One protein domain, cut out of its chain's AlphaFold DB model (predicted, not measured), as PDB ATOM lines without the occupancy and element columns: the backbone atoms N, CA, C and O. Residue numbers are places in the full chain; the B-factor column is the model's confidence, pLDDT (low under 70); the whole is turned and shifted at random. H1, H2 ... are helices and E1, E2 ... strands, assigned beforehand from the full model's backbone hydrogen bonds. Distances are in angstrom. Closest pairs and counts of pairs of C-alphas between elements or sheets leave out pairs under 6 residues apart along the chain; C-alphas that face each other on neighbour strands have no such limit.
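What this domain is: This is residues 292 to 346 of the 347 residues of the protein "DNA helicase" of Thermoleophilia bacterium (UniProt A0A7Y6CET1). A helical hairpin of unequal arms, the shorter helix H1 and the longer H2, has a small two-stranded hairpin, E1 and E2, packed beside the later part of H2, at its residues 334 to 342. H2 makes most of the long axis, and residues 319 to 324, the turn between the helices with the first residue of H2, stick out at one end. The printed part has 55 residues, with two named strands and two named helices in the order E1, E2, H1, H2; the sheet, E1 - E2, is antiparallel and the class is mixed, helices and strands. The whole is compact, with a radius of gyration of the C-alphas of 11.6 A, yet elongated in outline, spanning 36 by 20 by 17 A.

How they stand to each other: Start with E1, residues 294 to 298, and E2, residues 301 to 305, which form a hairpin of antiparallel neighbours at 151 degrees between their directions. Look across the pair and you will find N 296 and O 303 at 2.9 A and N 303 and O 296 at 2.8 A, both within hydrogen-bond range. One residue on from E2 begins H1, residues 307 to 318; its closest C-alphas to E1 are those of Leu 307 and Leu 294, 7.3 A apart. Go on to H2, residues 324 to 344, which forms a helical hairpin with H1: they touch, at a steep tilt of 39 degrees, and run opposite ways. H1 touches H2 with its residues 313 to 318 alone, and H2 touches H1 with its residues 326 to 334 alone; the closest C-alphas of the two helices are those of Ala 317 and Ala 326, 5.1 A apart. Farther along H2, the C-alphas of Ser 338 and Val 303 of E2 are the closest of those two elements, at 6.7 A. E1 and H2 are near each other, with 7 pairs of C-alphas within 10 A. In H1 every O i to N i+4 pair is within hydrogen-bond range; in H2, 14 of 17 are.

Where its parts are: Find C-alpha 294 at (5.947, -42.129, 39.886), where E1 begins; it runs 12.2 A to C-alpha 298. E2 runs 12.9 A from C-alpha 301 to C-alpha 305. H1 begins at C-alpha 307, at (4.295, -48.413, 43.215), and runs 16.5 A to C-alpha 318. H2 runs 31.0 A from C-alpha 324 to C-alpha 344 at (-10.289, -37.798, 47.363).

The domain as a whole: Look at Gly 321 and Ser 346, whose C-alphas are the two farthest apart, at 36.2 A. The printed part has no cut, and the links E1 to E2, E2 to H1 and H1 to H2 are tight. Residues 319 to 324, of which 324 belongs to H2, stand free. The mean pLDDT of the printed part is 73.0; look for values under 70 at residues 320, 322 and 337 to 346.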
ATOM      1  N   GLU A 292       8.768 -47.987  39.964       70.38
ATOM      2  CA  GLU A 292       9.069 -47.085  41.077       70.38
ATOM      3  C   GLU A 292       7.845 -46.214  41.398       70.38
ATOM      4  O   GLU A 292       6.860 -46.193  40.652       70.38
ATOM      5  N   GLU A 293       7.875 -45.499  42.525       78.00
ATOM      6  CA  GLU A 293       6.888 -44.446  42.772       78.00
ATOM      7  C   GLU A 293       7.030 -43.353  41.706       78.00
ATOM      8  O   GLU A 293       8.110 -42.802  41.496       78.00
ATOM      9  N   LEU A 294       5.933 -43.048  41.015       77.69
ATOM     10  CA  LEU A 294       5.947 -42.129  39.886       77.69
ATOM     11  C   LEU A 294       5.395 -40.774  40.324       77.69
ATOM     12  O   LEU A 294       4.212 -40.660  40.635       77.69
ATOM     13  N   VAL A 295       6.232 -39.738  40.312       80.06
ATOM     14  CA  VAL A 295       5.809 -38.359  40.592       80.06
ATOM     15  C   VAL A 295       5.672 -37.596  39.278       80.06
ATOM     16  O   VAL A 295       6.630 -37.452  38.519       80.06
ATOM     17  N   LEU A 296       4.470 -37.100  38.999       80.25
ATOM     18  CA  LEU A 296       4.115 -36.417  37.757       80.25
ATOM     19  C   LEU A 296       3.643 -34.998  38.062       80.25
ATOM     20  O   LEU A 296       2.938 -34.780  39.043       80.25
ATOM     21  N   ARG A 297       3.966 -34.033  37.194       79.12
ATOM     22  CA  ARG A 297       3.373 -32.692  37.259       79.12
ATOM     23  C   ARG A 297       2.198 -32.598  36.288       79.12
ATOM     24  O   ARG A 297       2.413 -32.576  35.078       79.12
ATOM     25  N   LEU A 298       0.981 -32.515  36.817       75.31
ATOM     26  CA  LEU A 298      -0.268 -32.411  36.058       75.31
ATOM     27  C   LEU A 298      -0.988 -31.119  36.454       75.31
ATOM     28  O   LEU A 298      -1.195 -30.856  37.636       75.31
ATOM     29  N   GLU A 299      -1.305 -30.282  35.461       77.12
ATOM     30  CA  GLU A 299      -2.036 -29.011  35.649       77.12
ATOM     31  C   GLU A 299      -1.447 -28.095  36.744       77.12
ATOM     32  O   GLU A 299      -2.154 -27.393  37.456       77.12
ATOM     33  N   GLY A 300      -0.118 -28.099  36.898       78.81
ATOM     34  CA  GLY A 300       0.585 -27.281  37.896       78.81
ATOM     35  C   GLY A 300       0.694 -27.900  39.296       78.81
ATOM     36  O   GLY A 300       1.370 -27.327  40.144       78.81
ATOM     37  N   SER A 301       0.123 -29.085  39.520       74.56
ATOM     38  CA  SER A 301       0.211 -29.842  40.775       74.56
ATOM     39  C   SER A 301       1.078 -31.098  40.627       74.56
ATOM     40  O   SER A 301       1.175 -31.669  39.538       74.56
ATOM     41  N   PHE A 302       1.747 -31.518  41.704       78.94
ATOM     42  CA  PHE A 302       2.471 -32.791  41.738       78.94
ATOM     43  C   PHE A 302       1.534 -33.901  42.211       78.94
ATOM     44  O   PHE A 302       0.941 -33.799  43.283       78.94
ATOM     45  N   VAL A 303       1.427 -34.965  41.422       79.69
ATOM     46  CA  VAL A 303       0.677 -36.176  41.755       79.69
ATOM     47  C   VAL A 303       1.669 -37.322  41.879       79.69
ATOM     48  O   VAL A 303       2.408 -37.587  40.929       79.69
ATOM     49  N   SER A 304       1.686 -38.005  43.026       78.50
ATOM     50  CA  SER A 304       2.412 -39.267  43.172       78.50
ATOM     51  C   SER A 304       1.481 -40.452  42.924       78.50
ATOM     52  O   SER A 304       0.350 -40.505  43.412       78.50
ATOM     53  N   VAL A 305       1.955 -41.403  42.127       80.56
ATOM     54  CA  VAL A 305       1.301 -42.686  41.887       80.56
ATOM     55  C   VAL A 305       2.145 -43.740  42.577       80.56
ATOM     56  O   VAL A 305       3.316 -43.943  42.244       80.56
ATOM     57  N   ARG A 306       1.556 -44.397  43.576       82.44
ATOM     58  CA  ARG A 306       2.272 -45.388  44.382       82.44
ATOM     59  C   ARG A 306       2.661 -46.582  43.525       82.44
ATOM     60  O   ARG A 306       1.916 -46.994  42.642       82.44
ATOM     61  N   LEU A 307       3.762 -47.228  43.892       81.38
ATOM     62  CA  LEU A 307       4.295 -48.413  43.215       81.38
ATOM     63  C   LEU A 307       3.249 -49.517  42.957       81.38
ATOM     64  O   LEU A 307       3.259 -50.140  41.899       81.38
ATOM     65  N   ARG A 308       2.312 -49.737  43.891       82.00
ATOM     66  CA  ARG A 308       1.206 -50.697  43.711       82.00
ATOM     67  C   ARG A 308       0.251 -50.307  42.573       82.00
ATOM     68  O   ARG A 308      -0.102 -51.150  41.763       82.00
ATOM     69  N   GLU A 309      -0.099 -49.025  42.479       82.88
ATOM     70  CA  GLU A 309      -1.005 -48.490  41.456       82.88
ATOM     71  C   GLU A 309      -0.293 -48.457  40.098       82.88
ATOM     72  O   GLU A 309      -0.882 -48.806  39.082       82.88
ATOM     73  N   VAL A 310       1.007 -48.135  40.074       82.19
ATOM     74  CA  VAL A 310       1.834 -48.239  38.860       82.19
ATOM     75  C   VAL A 310       1.857 -49.679  38.332       82.19
ATOM     76  O   VAL A 310       1.730 -49.876  37.124       82.19
ATOM     77  N   ARG A 311       1.974 -50.688  39.210       83.31
ATOM     78  CA  ARG A 311       1.912 -52.110  38.823       83.31
ATOM     79  C   ARG A 311       0.569 -52.489  38.209       83.31
ATOM     80  O   ARG A 311       0.560 -53.033  37.111       83.31
ATOM     81  N   GLU A 312      -0.534 -52.157  38.872       84.25
ATOM     82  CA  GLU A 312      -1.888 -52.455  38.380       84.25
ATOM     83  C   GLU A 312      -2.154 -51.796  37.016       84.25
ATOM     84  O   GLU A 312      -2.655 -52.432  36.090       84.25
ATOM     85  N   LEU A 313      -1.750 -50.532  36.855       83.50
ATOM     86  CA  LEU A 313      -1.884 -49.802  35.593       83.50
ATOM     87  C   LEU A 313      -1.022 -50.411  34.475       83.50
ATOM     88  O   LEU A 313      -1.456 -50.442  33.323       83.50
ATOM     89  N   LEU A 314       0.186 -50.888  34.795       80.62
ATOM     90  CA  LEU A 314       1.061 -51.574  33.840       80.62
ATOM     91  C   LEU A 314       0.494 -52.933  33.418       80.62
ATOM     92  O   LEU A 314       0.538 -53.249  32.230       80.62
ATOM     93  N   GLU A 315      -0.030 -53.725  34.354       81.19
ATOM     94  CA  GLU A 315      -0.669 -55.013  34.054       81.19
ATOM     95  C   GLU A 315      -1.898 -54.820  33.160       81.19
ATOM     96  O   GLU A 315      -1.974 -55.429  32.092       81.19
ATOM     97  N   ALA A 316      -2.785 -53.884  33.508       82.69
ATOM     98  CA  ALA A 316      -3.964 -53.562  32.706       82.69
ATOM     99  C   ALA A 316      -3.601 -53.034  31.306       82.69
ATOM    100  O   ALA A 316      -4.222 -53.390  30.305       82.69
ATOM    101  N   ALA A 317      -2.557 -52.207  31.192       79.00
ATOM    102  CA  ALA A 317      -2.091 -51.723  29.893       79.00
ATOM    103  C   ALA A 317      -1.544 -52.849  28.994       79.00
ATOM    104  O   ALA A 317      -1.583 -52.717  27.768       79.00
ATOM    105  N   ARG A 318      -1.059 -53.949  29.590       75.81
ATOM    106  CA  ARG A 318      -0.466 -55.106  28.901       75.81
ATOM    107  C   ARG A 318      -1.471 -56.176  28.477       75.81
ATOM    108  O   ARG A 318      -1.075 -57.053  27.714       75.81
ATOM    109  N   GLU A 319      -2.749 -56.100  28.862       73.50
ATOM    110  CA  GLU A 319      -3.786 -57.090  28.490       73.50
ATOM    111  C   GLU A 319      -4.009 -57.252  26.964       73.50
ATOM    112  O   GLU A 319      -4.730 -58.146  26.531       73.50
ATOM    113  N   GLY A 320      -3.358 -56.439  26.121       65.75
ATOM    114  CA  GLY A 320      -3.327 -56.582  24.657       65.75
ATOM    115  C   GLY A 320      -1.921 -56.654  24.042       65.75
ATOM    116  O   GLY A 320      -1.767 -56.364  22.856       65.75
ATOM    117  N   GLY A 321      -0.894 -56.978  24.836       70.44
ATOM    118  CA  GLY A 321       0.516 -56.993  24.430       70.44
ATOM    119  C   GLY A 321       1.254 -55.680  24.713       70.44
ATOM    120  O   GLY A 321       0.740 -54.771  25.360       70.44
ATOM    121  N   THR A 322       2.492 -55.568  24.229       67.56
ATOM    122  CA  THR A 322       3.402 -54.456  24.550       67.56
ATOM    123  C   THR A 322       3.648 -53.511  23.371       67.56
ATOM    124  O   THR A 322       4.779 -53.297  22.932       67.56
ATOM    125  N   THR A 323       2.571 -52.965  22.816       71.56
ATOM    126  CA  THR A 323       2.602 -52.100  21.626       71.56
ATOM    127  C   THR A 323       2.645 -50.608  21.987       71.56
ATOM    128  O   THR A 323       2.485 -50.218  23.145       71.56
ATOM    129  N   ALA A 324       2.809 -49.733  20.986       73.00
ATOM    130  CA  ALA A 324       2.636 -48.287  21.170       73.00
ATOM    131  C   ALA A 324       1.255 -47.937  21.765       73.00
ATOM    132  O   ALA A 324       1.154 -47.052  22.611       73.00
ATOM    133  N   LEU A 325       0.219 -48.702  21.405       75.88
ATOM    134  CA  LEU A 325      -1.128 -48.571  21.958       75.88
ATOM    135  C   LEU A 325      -1.179 -48.910  23.455       75.88
ATOM    136  O   LEU A 325      -1.855 -48.221  24.215       75.88
ATOM    137  N   ALA A 326      -0.442 -49.929  23.906       77.06
ATOM    138  CA  ALA A 326      -0.324 -50.250  25.331       77.06
ATOM    139  C   ALA A 326       0.319 -49.091  26.112       77.06
ATOM    140  O   ALA A 326      -0.155 -48.717  27.185       77.06
ATOM    141  N   ARG A 327       1.346 -48.450  25.537       78.31
ATOM    142  CA  ARG A 327       1.962 -47.242  26.112       78.31
ATOM    143  C   ARG A 327       0.968 -46.082  26.201       78.31
ATOM    144  O   ARG A 327       0.959 -45.360  27.196       78.31
ATOM    145  N   GLU A 328       0.144 -45.890  25.179       80.75
ATOM    146  CA  GLU A 328      -0.864 -44.829  25.157       80.75
ATOM    147  C   GLU A 328      -1.993 -45.084  26.164       80.75
ATOM    148  O   GLU A 328      -2.348 -44.184  26.925       80.75
ATOM    149  N   ARG A 329      -2.471 -46.331  26.272       81.06
ATOM    150  CA  ARG A 329      -3.419 -46.756  27.315       81.06
ATOM    151  C   ARG A 329      -2.867 -46.522  28.712       81.06
ATOM    152  O   ARG A 329      -3.561 -45.938  29.533       81.06
ATOM    153  N   PHE A 330      -1.615 -46.900  28.969       82.69
ATOM    154  CA  PHE A 330      -0.965 -46.630  30.252       82.69
ATOM    155  C   PHE A 330      -0.946 -45.127  30.576       82.69
ATOM    156  O   PHE A 330      -1.311 -44.731  31.682       82.69
ATOM    157  N   ARG A 331      -0.602 -44.271  29.598       80.81
ATOM    158  CA  ARG A 331      -0.628 -42.805  29.763       80.81
ATOM    159  C   ARG A 331      -2.034 -42.274  30.047       80.81
ATOM    160  O   ARG A 331      -2.187 -41.442  30.936       80.81
ATOM    161  N   MET A 332      -3.047 -42.746  29.323       81.56
ATOM    162  CA  MET A 332      -4.435 -42.334  29.548       81.56
ATOM    163  C   MET A 332      -4.943 -42.776  30.925       81.56
ATOM    164  O   MET A 332      -5.534 -41.972  31.646       81.56
ATOM    165  N   SER A 333      -4.663 -44.017  31.328       81.31
ATOM    166  CA  SER A 333      -5.067 -44.551  32.631       81.31
ATOM    167  C   SER A 333      -4.354 -43.855  33.793       81.31
ATOM    168  O   SER A 333      -4.980 -43.624  34.826       81.31
ATOM    169  N   LEU A 334      -3.094 -43.435  33.619       78.69
ATOM    170  CA  LEU A 334      -2.389 -42.576  34.578       78.69
ATOM    171  C   LEU A 334      -3.104 -41.229  34.774       78.69
ATOM    172  O   LEU A 334      -3.356 -40.840  35.912       78.69
ATOM    173  N   CYS A 335      -3.486 -40.550  33.687       73.50
ATOM    174  CA  CYS A 335      -4.201 -39.267  33.756       73.50
ATOM    175  C   CYS A 335      -5.625 -39.395  34.339       73.50
ATOM    176  O   CYS A 335      -6.100 -38.486  35.020       73.50
ATOM    177  N   ALA A 336      -6.316 -40.511  34.082       72.44
ATOM    178  CA  ALA A 336      -7.665 -40.779  34.594       72.44
ATOM    179  C   ALA A 336      -7.679 -41.289  36.051       72.44
ATOM    180  O   ALA A 336      -8.676 -41.146  36.766       72.44
ATOM    181  N   GLY A 337      -6.592 -41.926  36.494       65.62
ATOM    182  CA  GLY A 337      -6.384 -42.337  37.883       65.62
ATOM    183  C   GLY A 337      -6.016 -41.156  38.783       65.62
ATOM    184  O   GLY A 337      -6.534 -41.045  39.894       65.62
ATOM    185  N   SER A 338      -5.199 -40.219  38.286       59.41
ATOM    186  CA  SER A 338      -4.784 -39.029  39.041       59.41
ATOM    187  C   SER A 338      -5.943 -38.087  39.365       59.41
ATOM    188  O   SER A 338      -5.988 -37.559  40.470       59.41
ATOM    189  N   THR A 339      -6.907 -37.924  38.451       56.19
ATOM    190  CA  THR A 339      -8.108 -37.084  38.649       56.19
ATOM    191  C   THR A 339      -9.037 -37.621  39.740       56.19
ATOM    192  O   THR A 339      -9.706 -36.848  40.420       56.19
ATOM    193  N   ARG A 340      -9.065 -38.946  39.948       55.88
ATOM    194  CA  ARG A 340      -9.821 -39.572  41.046       55.88
ATOM    195  C   ARG A 340      -9.136 -39.407  42.403       55.88
ATOM    196  O   ARG A 340      -9.827 -39.248  43.403       55.88
ATOM    197  N   ASN A 341      -7.801 -39.402  42.441       50.12
ATOM    198  CA  ASN A 341      -7.038 -39.242  43.685       50.12
ATOM    199  C   ASN A 341      -6.996 -37.783  44.179       50.12
ATOM    200  O   ASN A 341      -7.064 -37.548  45.384       50.12
ATOM    201  N   THR A 342      -6.953 -36.787  43.286       50.59
ATOM    202  CA  THR A 342      -7.038 -35.366  43.683       50.59
ATOM    203  C   THR A 342      -8.404 -34.988  44.260       50.59
ATOM    204  O   THR A 342      -8.464 -34.186  45.192       50.59
ATOM    205  N   ALA A 343      -9.492 -35.606  43.787       45.06
ATOM    206  CA  ALA A 343     -10.831 -35.424  44.354       45.06
ATOM    207  C   ALA A 343     -11.002 -36.070  45.747       45.06
ATOM    208  O   ALA A 343     -11.816 -35.608  46.539       45.06
ATOM    209  N   ALA A 344     -10.231 -37.116  46.067       41.28
ATOM    210  CA  ALA A 344     -10.289 -37.798  47.363       41.28
ATOM    211  C   ALA A 344      -9.441 -37.117  48.458       41.28
ATOM    212  O   ALA A 344      -9.759 -37.241  49.636       41.28
ATOM    213  N   CYS A 345      -8.383 -36.385  48.088       35.66
ATOM    214  CA  CYS A 345      -7.535 -35.632  49.028       35.66
ATOM    215  C   CYS A 345      -8.040 -34.210  49.343       35.66
ATOM    216  O   CYS A 345      -7.399 -33.503  50.116       35.66
ATOM    217  N   SER A 346      -9.144 -33.769  48.733       37.84
ATOM    218  CA  SER A 346      -9.743 -32.437  48.934       37.84
ATOM    219  C   SER A 346     -11.005 -32.448  49.817       37.84
ATOM    220  O   SER A 346     -11.716 -31.444  49.867       37.84
TER     221      SER A 346